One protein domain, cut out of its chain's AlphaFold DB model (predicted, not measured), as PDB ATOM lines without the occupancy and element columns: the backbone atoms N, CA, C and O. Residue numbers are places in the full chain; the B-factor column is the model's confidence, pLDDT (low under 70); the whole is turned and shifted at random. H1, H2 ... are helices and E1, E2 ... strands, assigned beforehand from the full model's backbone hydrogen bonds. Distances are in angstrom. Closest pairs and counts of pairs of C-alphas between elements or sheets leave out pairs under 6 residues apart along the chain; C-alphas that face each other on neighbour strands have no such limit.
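Overview. This is residues 258 to 421 of the 421 residues of an uncharacterized protein of Aquisphaera giovannonii (UniProt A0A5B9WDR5). Amid little regular structure, H1 and H2 form a layer over one face of a twisted six-stranded sheet; residues 292 to 295 pack on the other face, and residues 281 to 287 stick out. The 164 printed residues, 61 in named elements, run E1 E2 E3 H1 E4 H2 E5 E6, class mixed, helices and strands. The whole is compact, radius of gyration of the C-alphas 14.8 A, spans 42 by 34 by 30 A.

Arrangement. The mixed sheet runs E2, residues 317 to 319, E1, 303 to 307, E3, 355 to 361, E4, 377 to 387, parallel neighbours, then antiparallel E6, 413 to 419, and E5, 403 to 410, its hairpin partner. N 358 and O 382, and N 405 and O 417, are 2.8 A apart, within hydrogen-bond range. H1, 367 to 376, and H2, 389 to 398, lie on the same face, every O i to N i+4 pair within range. Strand-helix-strand units E3 H1 E4 and, split, E4 H2 E5 have right-handed crossovers.

Along the chain. E1 begins at C-alpha 303 (-41.579, 32.885, -10.459); E5 is 20.6 A long.

Size, cuts and confidence. The printed part has no cut; the link E2 to E3 is long; 50 residues have pLDDT under 70, among them residues 259 to 295.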
ATOM      1  N   VAL A 258     -48.855  24.558  -9.752       76.00
ATOM      2  CA  VAL A 258     -50.099  23.823  -9.501       76.00
ATOM      3  C   VAL A 258     -51.126  24.127 -10.601       76.00
ATOM      4  O   VAL A 258     -51.518  25.279 -10.811       76.00
ATOM      5  N   THR A 259     -51.577  23.082 -11.300       68.31
ATOM      6  CA  THR A 259     -52.575  23.143 -12.384       68.31
ATOM      7  C   THR A 259     -53.985  22.811 -11.884       68.31
ATOM      8  O   THR A 259     -54.129  22.094 -10.899       68.31
ATOM      9  N   GLY A 260     -55.032  23.236 -12.600       53.47
ATOM     10  CA  GLY A 260     -56.410  22.753 -12.374       53.47
ATOM     11  C   GLY A 260     -57.427  23.825 -11.980       53.47
ATOM     12  O   GLY A 260     -58.626  23.570 -12.018       53.47
ATOM     13  N   TYR A 261     -56.971  25.044 -11.698       55.53
ATOM     14  CA  TYR A 261     -57.836  26.195 -11.454       55.53
ATOM     15  C   TYR A 261     -57.276  27.432 -12.159       55.53
ATOM     16  O   TYR A 261     -56.056  27.534 -12.320       55.53
ATOM     17  N   PRO A 262     -58.128  28.383 -12.583       53.00
ATOM     18  CA  PRO A 262     -57.648  29.625 -13.168       53.00
ATOM     19  C   PRO A 262     -56.728  30.343 -12.177       53.00
ATOM     20  O   PRO A 262     -57.048  30.443 -10.984       53.00
ATOM     21  N   ALA A 263     -55.594  30.829 -12.696       51.34
ATOM     22  CA  ALA A 263     -54.617  31.594 -11.933       51.34
ATOM     23  C   ALA A 263     -55.322  32.714 -11.146       51.34
ATOM     24  O   ALA A 263     -56.308  33.279 -11.633       51.34
ATOM     25  N   PRO A 264     -54.881  33.016  -9.915       52.31
ATOM     26  CA  PRO A 264     -55.549  33.989  -9.067       52.31
ATOM     27  C   PRO A 264     -55.602  35.362  -9.750       52.31
ATOM     28  O   PRO A 264     -54.601  36.055  -9.876       52.31
ATOM     29  N   THR A 265     -56.801  35.754 -10.181       44.97
ATOM     30  CA  THR A 265     -57.104  37.068 -10.771       44.97
ATOM     31  C   THR A 265     -57.684  38.058  -9.757       44.97
ATOM     32  O   THR A 265     -58.028  39.180 -10.122       44.97
ATOM     33  N   LYS A 266     -57.873  37.656  -8.492       53.59
ATOM     34  CA  LYS A 266     -58.774  38.352  -7.560       53.59
ATOM     35  C   LYS A 266     -58.021  39.344  -6.678       53.59
ATOM     36  O   LYS A 266     -57.084  38.980  -5.976       53.59
ATOM     37  N   ALA A 267     -58.438  40.602  -6.789       43.78
ATOM     38  CA  ALA A 267     -57.603  41.757  -6.523       43.78
ATOM     39  C   ALA A 267     -57.726  42.329  -5.106       43.78
ATOM     40  O   ALA A 267     -56.721  42.806  -4.615       43.78
ATOM     41  N   ASP A 268     -58.871  42.291  -4.417       51.31
ATOM     42  CA  ASP A 268     -59.061  43.227  -3.292       51.31
ATOM     43  C   ASP A 268     -59.246  42.584  -1.897       51.31
ATOM     44  O   ASP A 268     -59.895  41.529  -1.773       51.31
ATOM     45  N   PRO A 269     -58.707  43.236  -0.840       44.66
ATOM     46  CA  PRO A 269     -59.029  42.996   0.568       44.66
ATOM     47  C   PRO A 269     -60.522  42.768   0.829       44.66
ATOM     48  O   PRO A 269     -61.360  43.542   0.375       44.66
ATOM     49  N   GLY A 270     -60.875  41.709   1.566       48.28
ATOM     50  CA  GLY A 270     -62.267  41.422   1.951       48.28
ATOM     51  C   GLY A 270     -63.127  40.712   0.893       48.28
ATOM     52  O   GLY A 270     -64.295  40.413   1.143       48.28
ATOM     53  N   SER A 271     -62.576  40.382  -0.277       49.22
ATOM     54  CA  SER A 271     -63.244  39.495  -1.235       49.22
ATOM     55  C   SER A 271     -63.257  38.033  -0.743       49.22
ATOM     56  O   SER A 271     -62.383  37.613   0.012       49.22
ATOM     57  N   LYS A 272     -64.210  37.209  -1.220       46.12
ATOM     58  CA  LYS A 272     -64.378  35.767  -0.875       46.12
ATOM     59  C   LYS A 272     -63.138  34.867  -1.130       46.12
ATOM     60  O   LYS A 272     -63.232  33.654  -0.974       46.12
ATOM     61  N   GLY A 273     -62.018  35.430  -1.594       44.72
ATOM     62  CA  GLY A 273     -60.735  34.755  -1.833       44.72
ATOM     63  C   GLY A 273     -59.688  34.940  -0.727       44.72
ATOM     64  O   GLY A 273     -58.632  34.319  -0.791       44.72
ATOM     65  N   TYR A 274     -59.967  35.783   0.266       49.03
ATOM     66  CA  TYR A 274     -59.124  36.010   1.434       49.03
ATOM     67  C   TYR A 274     -59.622  35.078   2.547       49.03
ATOM     68  O   TYR A 274     -60.514  35.437   3.310       49.03
ATOM     69  N   VAL A 275     -59.142  33.832   2.578       47.28
ATOM     70  CA  VAL A 275     -59.591  32.834   3.566       47.28
ATOM     71  C   VAL A 275     -58.400  32.351   4.381       47.28
ATOM     72  O   VAL A 275     -57.370  31.950   3.831       47.28
ATOM     73  N   SER A 276     -58.544  32.416   5.704       43.00
ATOM     74  CA  SER A 276     -57.538  31.922   6.634       43.00
ATOM     75  C   SER A 276     -57.483  30.392   6.673       43.00
ATOM     76  O   SER A 276     -58.416  29.715   6.246       43.00
ATOM     77  N   ALA A 277     -56.396  29.816   7.204       41.41
ATOM     78  CA  ALA A 277     -56.305  28.361   7.366       41.41
ATOM     79  C   ALA A 277     -57.426  27.797   8.257       41.41
ATOM     80  O   ALA A 277     -58.014  26.775   7.917       41.41
ATOM     81  N   LYS A 278     -57.780  28.508   9.337       39.31
ATOM     82  CA  LYS A 278     -58.843  28.106  10.269       39.31
ATOM     83  C   LYS A 278     -60.244  28.189   9.664       39.31
ATOM     84  O   LYS A 278     -61.051  27.301   9.897       39.31
ATOM     85  N   ASP A 279     -60.516  29.198   8.840       39.19
ATOM     86  CA  ASP A 279     -61.846  29.376   8.233       39.19
ATOM     87  C   ASP A 279     -62.083  28.430   7.037       39.19
ATOM     88  O   ASP A 279     -63.191  28.352   6.507       39.19
ATOM     89  N   SER A 280     -61.048  27.698   6.602       43.59
ATOM     90  CA  SER A 280     -61.142  26.704   5.522       43.59
ATOM     91  C   SER A 280     -61.645  25.329   5.979       43.59
ATOM     92  O   SER A 280     -62.054  24.528   5.137       43.59
ATOM     93  N   GLU A 281     -61.661  25.059   7.288       38.94
ATOM     94  CA  GLU A 281     -62.077  23.762   7.838       38.94
ATOM     95  C   GLU A 281     -63.595  23.657   8.086       38.94
ATOM     96  O   GLU A 281     -64.119  22.546   8.119       38.94
ATOM     97  N   ASP A 282     -64.316  24.783   8.177       34.59
ATOM     98  CA  ASP A 282     -65.674  24.821   8.757       34.59
ATOM     99  C   ASP A 282     -66.824  25.093   7.766       34.59
ATOM    100  O   ASP A 282     -67.978  25.262   8.162       34.59
ATOM    101  N   SER A 283     -66.572  25.119   6.452       35.53
ATOM    102  CA  SER A 283     -67.657  25.325   5.482       35.53
ATOM    103  C   SER A 283     -68.127  24.007   4.864       35.53
ATOM    104  O   SER A 283     -67.442  23.365   4.070       35.53
ATOM    105  N   ALA A 284     -69.367  23.632   5.176       36.38
ATOM    106  CA  ALA A 284     -70.119  22.537   4.562       36.38
ATOM    107  C   ALA A 284     -70.412  22.745   3.052       36.38
ATOM    108  O   ALA A 284     -71.339  22.144   2.507       36.38
ATOM    109  N   ASN A 285     -69.639  23.585   2.354       36.44
ATOM    110  CA  ASN A 285     -69.807  23.907   0.945       36.44
ATOM    111  C   ASN A 285     -68.555  23.515   0.139       36.44
ATOM    112  O   ASN A 285     -67.442  23.968   0.391       36.44
ATOM    113  N   LYS A 286     -68.755  22.636  -0.846       39.19
ATOM    114  CA  LYS A 286     -67.737  21.954  -1.661       39.19
ATOM    115  C   LYS A 286     -67.079  22.868  -2.715       39.19
ATOM    116  O   LYS A 286     -67.180  22.592  -3.906       39.19
ATOM    117  N   GLN A 287     -66.372  23.917  -2.303       38.47
ATOM    118  CA  GLN A 287     -65.377  24.597  -3.149       38.47
ATOM    119  C   GLN A 287     -64.086  24.760  -2.350       38.47
ATOM    120  O   GLN A 287     -63.914  25.699  -1.581       38.47
ATOM    121  N   ARG A 288     -63.188  23.791  -2.524       38.22
ATOM    122  CA  ARG A 288     -61.943  23.576  -1.774       38.22
ATOM    123  C   ARG A 288     -60.842  24.628  -2.047       38.22
ATOM    124  O   ARG A 288     -59.684  24.371  -1.756       38.22
ATOM    125  N   ASP A 289     -61.157  25.811  -2.587       45.31
ATOM    126  CA  ASP A 289     -60.246  26.449  -3.557       45.31
ATOM    127  C   ASP A 289     -59.827  27.911  -3.285       45.31
ATOM    128  O   ASP A 289     -59.617  28.649  -4.247       45.31
ATOM    129  N   ASN A 290     -59.713  28.412  -2.046       47.41
ATOM    130  CA  ASN A 290     -59.395  29.846  -1.831       47.41
ATOM    131  C   ASN A 290     -58.469  30.185  -0.639       47.41
ATOM    132  O   ASN A 290     -58.537  31.296  -0.121       47.41
ATOM    133  N   ALA A 291     -57.587  29.290  -0.194       44.72
ATOM    134  CA  ALA A 291     -56.710  29.591   0.941       44.72
ATOM    135  C   ALA A 291     -55.391  30.264   0.507       44.72
ATOM    136  O   ALA A 291     -54.648  29.702  -0.285       44.72
ATOM    137  N   CYS A 292     -55.098  31.459   1.040       49.41
ATOM    138  CA  CYS A 292     -53.882  32.253   0.766       49.41
ATOM    139  C   CYS A 292     -53.579  32.534  -0.714       49.41
ATOM    140  O   CYS A 292     -52.417  32.587  -1.125       49.41
ATOM    141  N   ARG A 293     -54.622  32.772  -1.520       62.34
ATOM    142  CA  ARG A 293     -54.401  33.292  -2.869       62.34
ATOM    143  C   ARG A 293     -53.597  34.596  -2.755       62.34
ATOM    144  O   ARG A 293     -53.981  35.470  -1.977       62.34
ATOM    145  N   PRO A 294     -52.492  34.725  -3.497       66.56
ATOM    146  CA  PRO A 294     -51.685  35.926  -3.466       66.56
ATOM    147  C   PRO A 294     -52.547  37.113  -3.872       66.56
ATOM    148  O   PRO A 294     -53.384  37.014  -4.774       66.56
ATOM    149  N   VAL A 295     -52.361  38.224  -3.172       67.31
ATOM    150  CA  VAL A 295     -53.186  39.420  -3.339       67.31
ATOM    151  C   VAL A 295     -52.508  40.319  -4.346       67.31
ATOM    152  O   VAL A 295     -51.356  40.716  -4.161       67.31
ATOM    153  N   LYS A 296     -53.218  40.606  -5.442       70.25
ATOM    154  CA  LYS A 296     -52.685  41.346  -6.596       70.25
ATOM    155  C   LYS A 296     -51.289  40.819  -6.983       70.25
ATOM    156  O   LYS A 296     -50.343  41.604  -6.948       70.25
ATOM    157  N   PRO A 297     -51.099  39.519  -7.284       78.38
ATOM    158  CA  PRO A 297     -49.777  39.023  -7.655       78.38
ATOM    159  C   PRO A 297     -49.245  39.840  -8.833       78.38
ATOM    160  O   PRO A 297     -49.993  40.183  -9.753       78.38
ATOM    161  N   LYS A 298     -47.960  40.185  -8.800       84.19
ATOM    162  CA  LYS A 298     -47.321  40.891  -9.908       84.19
ATOM    163  C   LYS A 298     -47.295  39.968 -11.121       84.19
ATOM    164  O   LYS A 298     -46.982  38.785 -11.003       84.19
ATOM    165  N   VAL A 299     -47.613  40.528 -12.280       82.88
ATOM    166  CA  VAL A 299     -47.507  39.843 -13.570       82.88
ATOM    167  C   VAL A 299     -46.147  40.189 -14.168       82.88
ATOM    168  O   VAL A 299     -45.775  41.361 -14.194       82.88
ATOM    169  N   GLY A 300     -45.390  39.190 -14.616       81.12
ATOM    170  CA  GLY A 300     -44.065  39.400 -15.198       81.12
ATOM    171  C   GLY A 300     -43.247  38.116 -15.312       81.12
ATOM    172  O   GLY A 300     -43.742  37.029 -15.036       81.12
ATOM    173  N   GLU A 301     -41.979  38.261 -15.699       79.25
ATOM    174  CA  GLU A 301     -41.055  37.160 -16.037       79.25
ATOM    175  C   GLU A 301     -40.468  36.402 -14.825       79.25
ATOM    176  O   GLU A 301     -39.563  35.581 -14.980       79.25
ATOM    177  N   GLY A 302     -40.943  36.669 -13.605       88.38
ATOM    178  CA  GLY A 302     -40.469  35.984 -12.401       88.38
ATOM    179  C   GLY A 302     -41.413  34.890 -11.905       88.38
ATOM    180  O   GLY A 302     -42.544  34.744 -12.361       88.38
ATOM    181  N   ARG A 303     -40.920  34.095 -10.957       93.25
ATOM    182  CA  ARG A 303     -41.579  32.885 -10.459       93.25
ATOM    183  C   ARG A 303     -42.577  33.190  -9.348       93.25
ATOM    184  O   ARG A 303     -42.392  34.116  -8.556       93.25
ATOM    185  N   ASN A 304     -43.607  32.360  -9.283       91.50
ATOM    186  CA  ASN A 304     -44.679  32.416  -8.304       91.50
ATOM    187  C   ASN A 304     -44.471  31.284  -7.304       91.50
ATOM    188  O   ASN A 304     -44.659  30.124  -7.654       91.50
ATOM    189  N   ILE A 305     -44.039  31.602  -6.089       92.81
ATOM    190  CA  ILE A 305     -43.584  30.611  -5.112       92.81
ATOM    191  C   ILE A 305     -44.574  30.510  -3.959       92.81
ATOM    192  O   ILE A 305     -44.914  31.516  -3.339       92.81
ATOM    193  N   ASN A 306     -45.009  29.295  -3.652       89.00
ATOM    194  CA  ASN A 306     -45.804  28.985  -2.478       89.00
ATOM    195  C   ASN A 306     -44.927  28.280  -1.435       89.00
ATOM    196  O   ASN A 306     -44.352  27.229  -1.709       89.00
ATOM    197  N   LEU A 307     -44.785  28.876  -0.249       89.06
ATOM    198  CA  LEU A 307     -44.004  28.328   0.860       89.06
ATOM    199  C   LEU A 307     -44.940  27.680   1.876       89.06
ATOM    200  O   LEU A 307     -45.624  28.374   2.638       89.06
ATOM    201  N   GLY A 308     -44.925  26.349   1.888       76.94
ATOM    202  CA  GLY A 308     -45.897  25.539   2.624       76.94
ATOM    203  C   GLY A 308     -47.273  25.481   1.938       76.94
ATOM    204  O   GLY A 308     -47.551  26.231   1.010       76.94
ATOM    205  N   GLY A 309     -48.132  24.546   2.363       71.75
ATOM    206  CA  GLY A 309     -49.361  24.149   1.642       71.75
ATOM    207  C   GLY A 309     -49.076  23.239   0.431       71.75
ATOM    208  O   GLY A 309     -48.013  23.352  -0.172       71.75
ATOM    209  N   GLU A 310     -49.928  22.250   0.151       69.69
ATOM    210  CA  GLU A 310     -49.822  21.359  -1.021       69.69
ATOM    211  C   GLU A 310     -51.024  21.550  -1.932       69.69
ATOM    212  O   GLU A 310     -52.159  21.325  -1.507       69.69
ATOM    213  N   TYR A 311     -50.778  21.872  -3.202       66.94
ATOM    214  CA  TYR A 311     -51.834  22.013  -4.206       66.94
ATOM    215  C   TYR A 311     -52.876  23.094  -3.858       66.94
ATOM    216  O   TYR A 311     -54.002  23.060  -4.352       66.94
ATOM    217  N   GLU A 312     -52.510  24.060  -3.012       66.25
ATOM    218  CA  GLU A 312     -53.437  25.074  -2.485       66.25
ATOM    219  C   GLU A 312     -53.455  26.356  -3.326       66.25
ATOM    220  O   GLU A 312     -54.473  27.051  -3.358       66.25
ATOM    221  N   THR A 313     -52.358  26.652  -4.040       73.94
ATOM    222  CA  THR A 313     -52.177  27.920  -4.765       73.94
ATOM    223  C   THR A 313     -51.967  27.690  -6.270       73.94
ATOM    224  O   THR A 313     -50.836  27.567  -6.739       73.94
ATOM    225  N   PRO A 314     -53.047  27.656  -7.072       74.50
ATOM    226  CA  PRO A 314     -52.968  27.492  -8.522       74.50
ATOM    227  C   PRO A 314     -52.069  28.540  -9.190       74.50
ATOM    228  O   PRO A 314     -52.169  29.732  -8.899       74.50
ATOM    229  N   GLY A 315     -51.214  28.105 -10.118       78.56
ATOM    230  CA  GLY A 315     -50.251  28.975 -10.802       78.56
ATOM    231  C   GLY A 315     -49.009  29.340  -9.979       78.56
ATOM    232  O   GLY A 315     -48.174  30.103 -10.470       78.56
ATOM    233  N   PHE A 316     -48.883  28.807  -8.759       86.06
ATOM    234  CA  PHE A 316     -47.693  28.901  -7.916       86.06
ATOM    235  C   PHE A 316     -47.031  27.527  -7.801       86.06
ATOM    236  O   PHE A 316     -47.682  26.492  -7.927       86.06
ATOM    237  N   GLU A 317     -45.720  27.533  -7.606       89.69
ATOM    238  CA  GLU A 317     -44.889  26.352  -7.413       89.69
ATOM    239  C   GLU A 317     -44.717  26.101  -5.911       89.69
ATOM    240  O   GLU A 317     -44.333  27.015  -5.174       89.69
ATOM    241  N   ASP A 318     -44.995  24.881  -5.454       87.69
ATOM    242  CA  ASP A 318     -44.929  24.524  -4.034       87.69
ATOM    243  C   ASP A 318     -43.490  24.214  -3.608       87.69
ATOM    244  O   ASP A 318     -42.825  23.354  -4.184       87.69
ATOM    245  N   TYR A 319     -43.024  24.878  -2.552       90.88
ATOM    246  CA  TYR A 319     -41.684  24.723  -1.999       90.88
ATOM    247  C   TYR A 319     -41.703  24.664  -0.471       90.88
ATOM    248  O   TYR A 319     -42.612  25.161   0.197       90.88
ATOM    249  N   THR A 320     -40.648  24.084   0.098       89.19
ATOM    250  CA  THR A 320     -40.301  24.257   1.512       89.19
ATOM    251  C   THR A 320     -38.976  24.998   1.652       89.19
ATOM    252  O   THR A 320     -38.058  24.807   0.855       89.19
ATOM    253  N   THR A 321     -38.853  25.815   2.692       89.12
ATOM    254  CA  THR A 321     -37.590  26.465   3.073       89.12
ATOM    255  C   THR A 321     -36.704  25.560   3.928       89.12
ATOM    256  O   THR A 321     -35.514  25.815   4.080       89.12
ATOM    257  N   SER A 322     -37.259  24.471   4.464       83.94
ATOM    258  CA  SER A 322     -36.575  23.584   5.398       83.94
ATOM    259  C   SER A 322     -36.607  22.151   4.882       83.94
ATOM    260  O   SER A 322     -37.658  21.508   4.862       83.94
ATOM    261  N   LEU A 323     -35.436  21.635   4.494       81.94
ATOM    262  CA  LEU A 323     -35.288  20.275   3.971       81.94
ATOM    263  C   LEU A 323     -35.853  19.187   4.923       81.94
ATOM    264  O   LEU A 323     -36.594  18.333   4.435       81.94
ATOM    265  N   PRO A 324     -35.636  19.231   6.257       74.50
ATOM    266  CA  PRO A 324     -36.270  18.290   7.192       74.50
ATOM    267  C   PRO A 324     -37.808  18.323   7.189       74.50
ATOM    268  O   PRO A 324     -38.446  17.314   7.478       74.50
ATOM    269  N   HIS A 325     -38.412  19.463   6.844       74.50
ATOM    270  CA  HIS A 325     -39.864  19.674   6.826       74.50
ATOM    271  C   HIS A 325     -40.439  19.602   5.402       74.50
ATOM    272  O   HIS A 325     -41.455  20.220   5.093       74.50
ATOM    273  N   SER A 326     -39.776  18.866   4.507       78.31
ATOM    274  CA  SER A 326     -40.234  18.707   3.121       78.31
ATOM    275  C   SER A 326     -41.404  17.739   2.972       78.31
ATOM    276  O   SER A 326     -42.044  17.738   1.927       78.31
ATOM    277  N   GLY A 327     -41.663  16.887   3.969       77.12
ATOM    278  CA  GLY A 327     -42.717  15.874   3.923       77.12
ATOM    279  C   GLY A 327     -43.978  16.288   4.668       77.12
ATOM    280  O   GLY A 327     -43.900  16.803   5.780       77.12
ATOM    281  N   PHE A 328     -45.132  15.984   4.085       74.31
ATOM    282  CA  PHE A 328     -46.443  16.180   4.696       74.31
ATOM    283  C   PHE A 328     -47.369  15.010   4.369       74.31
ATOM    284  O   PHE A 328     -47.316  14.446   3.275       74.31
ATOM    285  N   SER A 329     -48.254  14.685   5.305       70.88
ATOM    286  CA  SER A 329     -49.385  13.788   5.086       70.88
ATOM    287  C   SER A 329     -50.598  14.318   5.838       70.88
ATOM    288  O   SER A 329     -50.498  14.652   7.019       70.88
ATOM    289  N   GLY A 330     -51.756  14.332   5.190       65.50
ATOM    290  CA  GLY A 330     -53.026  14.642   5.839       65.50
ATOM    291  C   GLY A 330     -54.239  14.273   4.993       65.50
ATOM    292  O   GLY A 330     -54.117  13.794   3.858       65.50
ATOM    293  N   LYS A 331     -55.436  14.572   5.510       59.91
ATOM    294  CA  LYS A 331     -56.712  14.247   4.846       59.91
ATOM    295  C   LYS A 331     -56.805  14.802   3.417       59.91
ATOM    296  O   LYS A 331     -57.365  14.148   2.541       59.91
ATOM    297  N   HIS A 332     -56.225  15.976   3.159       57.97
ATOM    298  CA  HIS A 332     -56.215  16.618   1.834       57.97
ATOM    299  C   HIS A 332     -55.394  15.846   0.793       57.97
ATOM    300  O   HIS A 332     -55.747  15.830  -0.382       57.97
ATOM    301  N   THR A 333     -54.358  15.137   1.238       61.00
ATOM    302  CA  THR A 333     -53.519  14.256   0.410       61.00
ATOM    303  C   THR A 333     -54.032  12.809   0.369       61.00
ATOM    304  O   THR A 333     -53.359  11.928  -0.161       61.00
ATOM    305  N   GLY A 334     -55.208  12.535   0.953       64.88
ATOM    306  CA  GLY A 334     -55.711  11.171   1.149       64.88
ATOM    307  C   GLY A 334     -54.790  10.332   2.039       64.88
ATOM    308  O   GLY A 334     -54.567   9.162   1.741       64.88
ATOM    309  N   ASP A 335     -54.194  10.968   3.054       66.56
ATOM    310  CA  ASP A 335     -53.208  10.402   3.987       66.56
ATOM    311  C   ASP A 335     -51.934   9.842   3.322       66.56
ATOM    312  O   ASP A 335     -51.155   9.117   3.940       66.56
ATOM    313  N   ARG A 336     -51.675  10.209   2.059       68.06
ATOM    314  CA  ARG A 336     -50.428   9.885   1.358       68.06
ATOM    315  C   ARG A 336     -49.349  10.906   1.692       68.06
ATOM    316  O   ARG A 336     -49.621  12.103   1.725       68.06
ATOM    317  N   TRP A 337     -48.111  10.443   1.851       73.81
ATOM    318  CA  TRP A 337     -46.973  11.352   1.955       73.81
ATOM    319  C   TRP A 337     -46.720  12.053   0.624       73.81
ATOM    320  O   TRP A 337     -46.537  11.399  -0.405       73.81
ATOM    321  N   VAL A 338     -46.663  13.379   0.678       75.56
ATOM    322  CA  VAL A 338     -46.230  14.255  -0.409       75.56
ATOM    323  C   VAL A 338     -44.946  14.949   0.034       75.56
ATOM    324  O   VAL A 338     -44.796  15.310   1.203       75.56
ATOM    325  N   PHE A 339     -44.002  15.097  -0.895       82.62
ATOM    326  CA  PHE A 339     -42.709  15.718  -0.633       82.62
ATOM    327  C   PHE A 339     -42.530  16.954  -1.502       82.62
ATOM    328  O   PHE A 339     -42.616  16.867  -2.724       82.62
ATOM    329  N   ARG A 340     -42.265  18.095  -0.865       84.56
ATOM    330  CA  ARG A 340     -41.989  19.359  -1.548       84.56
ATOM    331  C   ARG A 340     -40.512  19.476  -1.923       84.56
ATOM    332  O   ARG A 340     -39.657  19.055  -1.136       84.56
ATOM    333  N   PRO A 341     -40.186  20.096  -3.068       90.38
ATOM    334  CA  PRO A 341     -38.824  20.515  -3.353       90.38
ATOM    335  C   PRO A 341     -38.361  21.563  -2.331       90.38
ATOM    336  O   PRO A 341     -39.132  22.384  -1.828       90.38
ATOM    337  N   TRP A 342     -37.069  21.524  -2.020       91.75
ATOM    338  CA  TRP A 342     -36.428  22.483  -1.128       91.75
ATOM    339  C   TRP A 342     -35.975  23.707  -1.923       91.75
ATOM    340  O   TRP A 342     -35.381  23.562  -2.992       91.75
ATOM    341  N   THR A 343     -36.238  24.914  -1.416       92.75
ATOM    342  CA  THR A 343     -35.935  26.173  -2.120       92.75
ATOM    343  C   THR A 343     -34.470  26.312  -2.508       92.75
ATOM    344  O   THR A 343     -34.170  26.965  -3.507       92.75
ATOM    345  N   ASP A 344     -33.563  25.728  -1.733       91.75
ATOM    346  CA  ASP A 344     -32.116  25.898  -1.883       91.75
ATOM    347  C   ASP A 344     -31.475  24.715  -2.625       91.75
ATOM    348  O   ASP A 344     -30.258  24.668  -2.800       91.75
ATOM    349  N   ASP A 345     -32.284  23.766  -3.106       91.06
ATOM    350  CA  ASP A 345     -31.788  22.680  -3.938       91.06
ATOM    351  C   ASP A 345     -31.226  23.223  -5.270       91.06
ATOM    352  O   ASP A 345     -31.949  23.895  -6.008       91.06
ATOM    353  N   PRO A 346     -29.970  22.917  -5.642       88.06
ATOM    354  CA  PRO A 346     -29.357  23.462  -6.855       88.06
ATOM    355  C   PRO A 346     -30.022  23.012  -8.164       88.06
ATOM    356  O   PRO A 346     -29.779  23.634  -9.195       88.06
ATOM    357  N   GLN A 347     -30.819  21.937  -8.149       88.00
ATOM    358  CA  GLN A 347     -31.482  21.410  -9.349       88.00
ATOM    359  C   GLN A 347     -32.951  21.832  -9.437       88.00
ATOM    360  O   GLN A 347     -33.367  22.398 -10.442       88.00
ATOM    361  N   ALA A 348     -33.735  21.559  -8.393       89.56
ATOM    362  CA  ALA A 348     -35.176  21.791  -8.383       89.56
ATOM    363  C   ALA A 348     -35.589  23.058  -7.623       89.56
ATOM    364  O   ALA A 348     -36.772  23.389  -7.625       89.56
ATOM    365  N   GLY A 349     -34.660  23.751  -6.959       92.19
ATOM    366  CA  GLY A 349     -34.933  24.897  -6.095       92.19
ATOM    367  C   GLY A 349     -35.324  26.184  -6.824       92.19
ATOM    368  O   GLY A 349     -35.585  26.242  -8.031       92.19
ATOM    369  N   VAL A 350     -35.353  27.269  -6.056       94.50
ATOM    370  CA  VAL A 350     -35.598  28.623  -6.553       94.50
ATOM    371  C   VAL A 350     -34.278  29.369  -6.594       94.50
ATOM    372  O   VAL A 350     -33.650  29.578  -5.562       94.50
ATOM    373  N   GLY A 351     -33.837  29.767  -7.788       93.56
ATOM    374  CA  GLY A 351     -32.608  30.541  -7.958       93.56
ATOM    375  C   GLY A 351     -32.675  31.921  -7.293       93.56
ATOM    376  O   GLY A 351     -33.750  32.428  -6.968       93.56
ATOM    377  N   ASN A 352     -31.512  32.549  -7.122       95.94
ATOM    378  CA  ASN A 352     -31.415  33.863  -6.486       95.94
ATOM    379  C   ASN A 352     -32.182  34.927  -7.283       95.94
ATOM    380  O   ASN A 352     -32.056  35.000  -8.509       95.94
ATOM    381  N   SER A 353     -32.961  35.748  -6.576       95.50
ATOM    382  CA  SER A 353     -33.769  36.829  -7.154       95.50
ATOM    383  C   SER A 353     -34.684  36.394  -8.307       95.50
ATOM    384  O   SER A 353     -34.855  37.119  -9.287       95.50
ATOM    385  N   LYS A 354     -35.256  35.187  -8.217       96.06
ATOM    386  CA  LYS A 354     -36.182  34.639  -9.220       96.06
ATOM    387  C   LYS A 354     -37.647  34.700  -8.816       96.06
ATOM    388  O   LYS A 354     -38.491  34.629  -9.701       96.06
ATOM    389  N   ALA A 355     -37.964  34.824  -7.532       96.12
ATOM    390  CA  ALA A 355     -39.337  34.914  -7.057       96.12
ATOM    391  C   ALA A 355     -39.873  36.338  -7.250       96.12
ATOM    392  O   ALA A 355     -39.339  37.294  -6.690       96.12
ATOM    393  N   LEU A 356     -40.929  36.471  -8.051       95.25
ATOM    394  CA  LEU A 356     -41.688  37.709  -8.224       95.25
ATOM    395  C   LEU A 356     -42.812  37.815  -7.194       95.25
ATOM    396  O   LEU A 356     -43.126  38.910  -6.724       95.25
ATOM    397  N   ASN A 357     -43.400  36.672  -6.846       92.69
ATOM    398  CA  ASN A 357     -44.448  36.563  -5.849       92.69
ATOM    399  C   ASN A 357     -44.122  35.412  -4.901       92.69
ATOM    400  O   ASN A 357     -43.758  34.325  -5.350       92.69
ATOM    401  N   ILE A 358     -44.285  35.644  -3.603       93.00
ATOM    402  CA  ILE A 358     -44.150  34.630  -2.559       93.00
ATOM    403  C   ILE A 358     -45.437  34.633  -1.740       93.00
ATOM    404  O   ILE A 358     -45.831  35.670  -1.205       93.00
ATOM    405  N   CYS A 359     -46.089  33.483  -1.612       87.62
ATOM    406  CA  CYS A 359     -47.198  33.296  -0.684       87.62
ATOM    407  C   CYS A 359     -46.843  32.263   0.382       87.62
ATOM    408  O   CYS A 359     -46.084  31.331   0.127       87.62
ATOM    409  N   SER A 360     -47.359  32.441   1.596       86.25
ATOM    410  CA  SER A 360     -47.186  31.467   2.671       86.25
ATOM    411  C   SER A 360     -48.336  31.534   3.674       86.25
ATOM    412  O   SER A 360     -48.813  32.619   4.025       86.25
ATOM    413  N   ARG A 361     -48.811  30.368   4.127       77.25
ATOM    414  CA  ARG A 361     -49.973  30.237   5.019       77.25
ATOM    415  C   ARG A 361     -49.639  29.403   6.237       77.25
ATOM    416  O   ARG A 361     -49.267  28.243   6.091       77.25
ATOM    417  N   GLY A 362     -49.793  29.982   7.429       73.81
ATOM    418  CA  GLY A 362     -49.625  29.303   8.720       73.81
ATOM    419  C   GLY A 362     -48.259  28.643   8.930       73.81
ATOM    420  O   GLY A 362     -48.042  28.013   9.959       73.81
ATOM    421  N   THR A 363     -47.351  28.782   7.963       77.69
ATOM    422  CA  THR A 363     -46.027  28.189   7.966       77.69
ATOM    423  C   THR A 363     -45.160  29.080   8.835       77.69
ATOM    424  O   THR A 363     -45.057  30.276   8.550       77.69
ATOM    425  N   PRO A 364     -44.558  28.543   9.904       83.31
ATOM    426  CA  PRO A 364     -43.654  29.327  10.719       83.31
ATOM    427  C   PRO A 364     -42.512  29.881   9.866       83.31
ATOM    428  O   PRO A 364     -41.804  29.132   9.199       83.31
ATOM    429  N   LEU A 365     -42.342  31.203   9.889       87.81
ATOM    430  CA  LEU A 365     -41.208  31.872   9.261       87.81
ATOM    431  C   LEU A 365     -40.131  32.089  10.318       87.81
ATOM    432  O   LEU A 365     -40.175  33.066  11.069       87.81
ATOM    433  N   ASP A 366     -39.223  31.124  10.415       87.88
ATOM    434  CA  ASP A 366     -38.000  31.220  11.205       87.88
ATOM    435  C   ASP A 366     -36.889  31.955  10.431       87.88
ATOM    436  O   ASP A 366     -37.084  32.440   9.313       87.88
ATOM    437  N   ASN A 367     -35.709  32.076  11.040       90.00
ATOM    438  CA  ASN A 367     -34.587  32.792  10.431       90.00
ATOM    439  C   ASN A 367     -34.133  32.158   9.105       90.00
ATOM    440  O   ASN A 367     -33.761  32.893   8.188       90.00
ATOM    441  N   ASP A 368     -34.211  30.832   8.977       86.56
ATOM    442  CA  ASP A 368     -33.820  30.109   7.764       86.56
ATOM    443  C   ASP A 368     -34.838  30.337   6.638       86.56
ATOM    444  O   ASP A 368     -34.467  30.582   5.484       86.56
ATOM    445  N   ALA A 369     -36.133  30.355   6.966       90.69
ATOM    446  CA  ALA A 369     -37.187  30.725   6.031       90.69
ATOM    447  C   ALA A 369     -37.035  32.175   5.553       90.69
ATOM    448  O   ALA A 369     -37.114  32.445   4.354       90.69
ATOM    449  N   ILE A 370     -36.749  33.110   6.462       94.75
ATOM    450  CA  ILE A 370     -36.498  34.515   6.122       94.75
ATOM    451  C   ILE A 370     -35.244  34.667   5.247       94.75
ATOM    452  O   ILE A 370     -35.260  35.442   4.286       94.75
ATOM    453  N   ALA A 371     -34.173  33.923   5.530       94.44
ATOM    454  CA  ALA A 371     -32.972  33.900   4.696       94.44
ATOM    455  C   ALA A 371     -33.275  33.367   3.287       94.44
ATOM    456  O   ALA A 371     -32.863  33.977   2.298       94.44
ATOM    457  N   SER A 372     -34.072  32.299   3.192       94.38
ATOM    458  CA  SER A 372     -34.537  31.731   1.922       94.38
ATOM    459  C   SER A 372     -35.354  32.750   1.125       94.38
ATOM    460  O   SER A 372     -35.082  32.968  -0.055       94.38
ATOM    461  N   ILE A 373     -36.299  33.445   1.774       95.88
ATOM    462  CA  ILE A 373     -37.097  34.531   1.175       95.88
ATOM    463  C   ILE A 373     -36.186  35.635   0.648       95.88
ATOM    464  O   ILE A 373     -36.316  36.017  -0.512       95.88
ATOM    465  N   ARG A 374     -35.229  36.108   1.452       96.12
ATOM    466  CA  ARG A 374     -34.285  37.153   1.033       96.12
ATOM    467  C   ARG A 374     -33.474  36.731  -0.190       96.12
ATOM    468  O   ARG A 374     -33.248  37.546  -1.077       96.12
ATOM    469  N   ARG A 375     -33.036  35.472  -0.232       96.62
ATOM    470  CA  ARG A 375     -32.238  34.916  -1.327       96.62
ATOM    471  C   ARG A 375     -33.039  34.829  -2.626       96.62
ATOM    472  O   ARG A 375     -32.544  35.227  -3.681       96.62
ATOM    473  N   MET A 376     -34.255  34.289  -2.571       96.62
ATOM    474  CA  MET A 376     -35.041  34.016  -3.775       96.62
ATOM    475  C   MET A 376     -35.848  35.216  -4.273       96.62
ATOM    476  O   MET A 376     -36.131  35.274  -5.467       96.62
ATOM    477  N   ALA A 377     -36.200  36.172  -3.410       96.81
ATOM    478  CA  ALA A 377     -36.979  37.347  -3.784       96.81
ATOM    479  C   ALA A 377     -36.247  38.242  -4.796       96.81
ATOM    480  O   ALA A 377     -35.107  38.665  -4.588       96.81
ATOM    481  N   ALA A 378     -36.917  38.546  -5.904       95.88
ATOM    482  CA  ALA A 378     -36.510  39.600  -6.820       95.88
ATOM    483  C   ALA A 378     -36.765  40.989  -6.204       95.88
ATOM    484  O   ALA A 378     -37.542  41.135  -5.257       95.88
ATOM    485  N   LYS A 379     -36.151  42.028  -6.780       94.00
ATOM    486  CA  LYS A 379     -36.470  43.420  -6.431       94.00
ATOM    487  C   LYS A 379     -37.964  43.678  -6.638       94.00
ATOM    488  O   LYS A 379     -38.506  43.322  -7.687       94.00
ATOM    489  N   GLY A 380     -38.634  44.292  -5.664       93.75
ATOM    490  CA  GLY A 380     -40.081  44.503  -5.761       93.75
ATOM    491  C   GLY A 380     -40.907  43.217  -5.661       93.75
ATOM    492  O   GLY A 380     -42.047  43.211  -6.130       93.75
ATOM    493  N   CYS A 381     -40.350  42.118  -5.138       95.62
ATOM    494  CA  CYS A 381     -41.095  40.878  -4.919       95.62
ATOM    495  C   CYS A 381     -42.278  41.135  -3.981       95.62
ATOM    496  O   CYS A 381     -42.125  41.763  -2.930       95.62
ATOM    497  N   ARG A 382     -43.454  40.617  -4.345       93.06
ATOM    498  CA  ARG A 382     -44.665  40.725  -3.531       93.06
ATOM    499  C   ARG A 382     -44.796  39.521  -2.616       93.06
ATOM    500  O   ARG A 382     -44.848  38.389  -3.089       93.06
ATOM    501  N   ILE A 383     -44.873  39.766  -1.316       92.38
ATOM    502  CA  ILE A 383     -45.073  38.730  -0.305       92.38
ATOM    503  C   ILE A 383     -46.497  38.832   0.229       92.38
ATOM    504  O   ILE A 383     -46.915  39.898   0.667       92.38
ATOM    505  N   THR A 384     -47.227  37.718   0.213       88.44
ATOM    506  CA  THR A 384     -48.505  37.540   0.914       88.44
ATOM    507  C   THR A 384     -48.317  36.499   2.014       88.44
ATOM    508  O   THR A 384     -48.075  35.329   1.723       88.44
ATOM    509  N   TYR A 385     -48.426  36.903   3.276       88.12
ATOM    510  CA  TYR A 385     -48.349  35.989   4.415       88.12
ATOM    511  C   TYR A 385     -49.636  36.043   5.232       88.12
ATOM    512  O   TYR A 385     -50.066  37.127   5.618       88.12
ATOM    513  N   CYS A 386     -50.218  34.885   5.548       80.56
ATOM    514  CA  CYS A 386     -51.340  34.786   6.481       80.56
ATOM    515  C   CYS A 386     -51.030  33.800   7.609       80.56
ATOM    516  O   CYS A 386     -50.798  32.617   7.357       80.56
ATOM    517  N   GLY A 387     -51.075  34.256   8.859       81.81
ATOM    518  CA  GLY A 387     -50.795  33.425  10.026       81.81
ATOM    519  C   GLY A 387     -50.649  34.221  11.322       81.81
ATOM    520  O   GLY A 387     -51.352  35.203  11.576       81.81
ATOM    521  N   GLU A 388     -49.731  33.771  12.177       86.50
ATOM    522  CA  GLU A 388     -49.448  34.436  13.449       86.50
ATOM    523  C   GLU A 388     -48.747  35.788  13.251       86.50
ATOM    524  O   GLU A 388     -47.807  35.904  12.458       86.50
ATOM    525  N   LYS A 389     -49.149  36.790  14.046       88.94
ATOM    526  CA  LYS A 389     -48.609  38.158  13.995       88.94
ATOM    527  C   LYS A 389     -47.086  38.214  14.162       88.94
ATOM    528  O   LYS A 389     -46.429  38.959  13.448       88.94
ATOM    529  N   LYS A 390     -46.514  37.354  15.013       92.94
ATOM    530  CA  LYS A 390     -45.061  37.289  15.258       92.94
ATOM    531  C   LYS A 390     -44.232  37.105  13.977       92.94
ATOM    532  O   LYS A 390     -43.141  37.651  13.866       92.94
ATOM    533  N   HIS A 391     -44.754  36.366  12.995       92.56
ATOM    534  CA  HIS A 391     -44.064  36.132  11.724       92.56
ATOM    535  C   HIS A 391     -44.220  37.311  10.754       92.56
ATOM    536  O   HIS A 391     -43.307  37.585   9.980       92.56
ATOM    537  N   ILE A 392     -45.328  38.056  10.841       91.75
ATOM    538  CA  ILE A 392     -45.484  39.342  10.141       91.75
ATOM    539  C   ILE A 392     -44.458  40.343  10.675       91.75
ATOM    540  O   ILE A 392     -43.767  40.993   9.895       91.75
ATOM    541  N   ASP A 393     -44.312  40.434  11.996       94.06
ATOM    542  CA  ASP A 393     -43.352  41.344  12.622       94.06
ATOM    543  C   ASP A 393     -41.901  40.956  12.266       94.06
ATOM    544  O   ASP A 393     -41.074  41.827  11.974       94.06
ATOM    545  N   ALA A 394     -41.605  39.652  12.182       94.56
ATOM    546  CA  ALA A 394     -40.322  39.143  11.696       94.56
ATOM    547  C   ALA A 394     -40.048  39.526  10.228       94.56
ATOM    548  O   ALA A 394     -38.950  39.985   9.918       94.56
ATOM    549  N   LEU A 395     -41.041  39.413   9.336       94.12
ATOM    550  CA  LEU A 395     -40.932  39.871   7.943       94.12
ATOM    551  C   LEU A 395     -40.669  41.382   7.862       94.12
ATOM    552  O   LEU A 395     -39.737  41.808   7.180       94.12
ATOM    553  N   LYS A 396     -41.443  42.191   8.596       95.19
ATOM    554  CA  LYS A 396     -41.273  43.654   8.648       95.19
ATOM    555  C   LYS A 396     -39.858  44.034   9.092       95.19
ATOM    556  O   LYS A 396     -39.236  44.904   8.486       95.19
ATOM    557  N   THR A 397     -39.343  43.343  10.109       95.69
ATOM    558  CA  THR A 397     -37.993  43.553  10.654       95.69
ATOM    559  C   THR A 397     -36.904  43.124   9.674       95.69
ATOM    560  O   THR A 397     -35.907  43.822   9.504       95.69
ATOM    561  N   ALA A 398     -37.083  41.986   9.004       95.12
ATOM    562  CA  ALA A 398     -36.103  41.454   8.066       95.12
ATOM    563  C   ALA A 398     -35.955  42.319   6.804       95.12
ATOM    564  O   ALA A 398     -34.874  42.367   6.212       95.12
ATOM    565  N   PHE A 399     -37.012  43.010   6.389       95.81
ATOM    566  CA  PHE A 399     -37.027  43.808   5.167       95.81
ATOM    567  C   PHE A 399     -37.317  45.282   5.477       95.81
ATOM    568  O   PHE A 399     -38.411  45.774   5.186       95.81
ATOM    569  N   PRO A 400     -36.353  46.015   6.069       92.25
ATOM    570  CA  PRO A 400     -36.504  47.451   6.272       92.25
ATOM    571  C   PRO A 400     -36.626  48.146   4.906       92.25
ATOM    572  O   PRO A 400     -35.887  47.831   3.976       92.25
ATOM    573  N   GLY A 401     -37.584  49.065   4.770       92.94
ATOM    574  CA  GLY A 401     -37.882  49.735   3.496       92.94
ATOM    575  C   GLY A 401     -38.900  49.016   2.605       92.94
ATOM    576  O   GLY A 401     -39.134  49.457   1.485       92.94
ATOM    577  N   HIS A 402     -39.526  47.937   3.084       95.88
ATOM    578  CA  HIS A 402     -40.685  47.367   2.402       95.88
ATOM    579  C   HIS A 402     -41.852  48.360   2.334       95.88
ATOM    580  O   HIS A 402     -42.037  49.192   3.222       95.88
ATOM    581  N   THR A 403     -42.686  48.217   1.308       95.56
ATOM    582  CA  THR A 403     -43.961  48.932   1.208       95.56
ATOM    583  C   THR A 403     -45.082  48.023   1.690       95.56
ATOM    584  O   THR A 403     -45.256  46.924   1.164       95.56
ATOM    585  N   THR A 404     -45.850  48.467   2.681       92.88
ATOM    586  CA  THR A 404     -47.101  47.804   3.063       92.88
ATOM    587  C   THR A 404     -48.136  48.030   1.971       92.88
ATOM    588  O   THR A 404     -48.424  49.174   1.623       92.88
ATOM    589  N   LEU A 405     -48.695  46.947   1.438       86.50
ATOM    590  CA  LEU A 405     -49.799  47.008   0.483       86.50
ATOM    591  C   LEU A 405     -51.134  46.752   1.177       86.50
ATOM    592  O   LEU A 405     -52.083  47.472   0.902       86.50
ATOM    593  N   ASP A 406     -51.171  45.790   2.107       83.25
ATOM    594  CA  ASP A 406     -52.347  45.460   2.917       83.25
ATOM    595  C   ASP A 406     -51.934  44.894   4.290       83.25
ATOM    596  O   ASP A 406     -50.953  44.155   4.401       83.25
ATOM    597  N   ASP A 407     -52.699  45.207   5.339       85.50
ATOM    598  CA  ASP A 407     -52.555  44.662   6.702       85.50
ATOM    599  C   ASP A 407     -53.964  44.444   7.275       85.50
ATOM    600  O   ASP A 407     -54.695  45.399   7.544       85.50
ATOM    601  N   LEU A 408     -54.397  43.185   7.347       76.19
ATOM    602  CA  LEU A 408     -55.793  42.812   7.575       76.19
ATOM    603  C   LEU A 408     -55.891  41.680   8.591       76.19
ATOM    604  O   LEU A 408     -55.020  40.815   8.685       76.19
ATOM    605  N   VAL A 409     -57.020  41.627   9.288       72.69
ATOM    606  CA  VAL A 409     -57.399  40.484  10.123       72.69
ATOM    607  C   VAL A 409     -58.656  39.861   9.532       72.69
ATOM    608  O   VAL A 409     -59.667  40.539   9.364       72.69
ATOM    609  N   ILE A 410     -58.585  38.576   9.191       65.38
ATOM    610  CA  ILE A 410     -59.691  37.810   8.607       65.38
ATOM    611  C   ILE A 410     -60.027  36.672   9.553       65.38
ATOM    612  O   ILE A 410     -59.190  35.803   9.817       65.38
ATOM    613  N   GLY A 411     -61.242  36.716  10.100       67.62
ATOM    614  CA  GLY A 411     -61.629  35.850  11.207       67.62
ATOM    615  C   GLY A 411     -60.664  36.043  12.377       67.62
ATOM    616  O   GLY A 411     -60.580  37.124  12.954       67.62
ATOM    617  N   SER A 412     -59.899  34.997  12.694       67.00
ATOM    618  CA  SER A 412     -58.867  35.009  13.747       67.00
ATOM    619  C   SER A 412     -57.423  35.082  13.225       67.00
ATOM    620  O   SER A 412     -56.480  34.952  14.005       67.00
ATOM    621  N   THR A 413     -57.224  35.265  11.917       70.62
ATOM    622  CA  THR A 413     -55.900  35.184  11.279       70.62
ATOM    623  C   THR A 413     -55.437  36.536  10.760       70.62
ATOM    624  O   THR A 413     -56.196  37.258  10.119       70.62
ATOM    625  N   ASN A 414     -54.165  36.856  10.999       81.31
ATOM    626  CA  ASN A 414     -53.537  38.065  10.471       81.31
ATOM    627  C   ASN A 414     -53.025  37.783   9.063       81.31
ATOM    628  O   ASN A 414     -52.343  36.780   8.853       81.31
ATOM    629  N   CYS A 415     -53.305  38.676   8.128       80.81
ATOM    630  CA  CYS A 415     -52.803  38.621   6.770       80.81
ATOM    631  C   CYS A 415     -52.097  39.924   6.419       80.81
ATOM    632  O   CYS A 415     -52.635  41.010   6.619       80.81
ATOM    633  N   TYR A 416     -50.907  39.799   5.849       86.88
ATOM    634  CA  TYR A 416     -50.051  40.920   5.511       86.88
ATOM    635  C   TYR A 416     -49.541  40.785   4.084       86.88
ATOM    636  O   TYR A 416     -49.057  39.722   3.682       86.88
ATOM    637  N   VAL A 417     -49.646  41.875   3.329       88.50
ATOM    638  CA  VAL A 417     -49.136  41.979   1.967       88.50
ATOM    639  C   VAL A 417     -48.114  43.097   1.932       88.50
ATOM    640  O   VAL A 417     -48.403  44.243   2.280       88.50
ATOM    641  N   MET A 418     -46.909  42.761   1.491       92.62
ATOM    642  CA  MET A 418     -45.813  43.712   1.371       92.62
ATOM    643  C   MET A 418     -45.099  43.563   0.039       92.62
ATOM    644  O   MET A 418     -45.019  42.476  -0.530       92.62
ATOM    645  N   GLU A 419     -44.547  44.668  -0.434       94.69
ATOM    646  CA  GLU A 419     -43.598  44.691  -1.535       94.69
ATOM    647  C   GLU A 419     -42.197  44.947  -0.986       94.69
ATOM    648  O   GLU A 419     -41.981  45.879  -0.208       94.69
ATOM    649  N   LEU A 420     -41.258  44.079  -1.356       94.88
ATOM    650  CA  LEU A 420     -39.855  44.219  -0.985       94.88
ATOM    651  C   LEU A 420     -39.189  45.372  -1.758       94.88
ATOM    652  O   LEU A 420     -39.631  45.669  -2.867       94.88
ATOM    653  N   PRO A 421     -38.153  46.020  -1.192       88.62
ATOM    654  CA  PRO A 421     -37.454  47.132  -1.846       88.62
ATOM    655  C   PRO A 421     -36.780  46.771  -3.187       88.62
ATOM    656  O   PRO A 421     -36.578  45.565  -3.476       88.62
TER     657      PRO A 421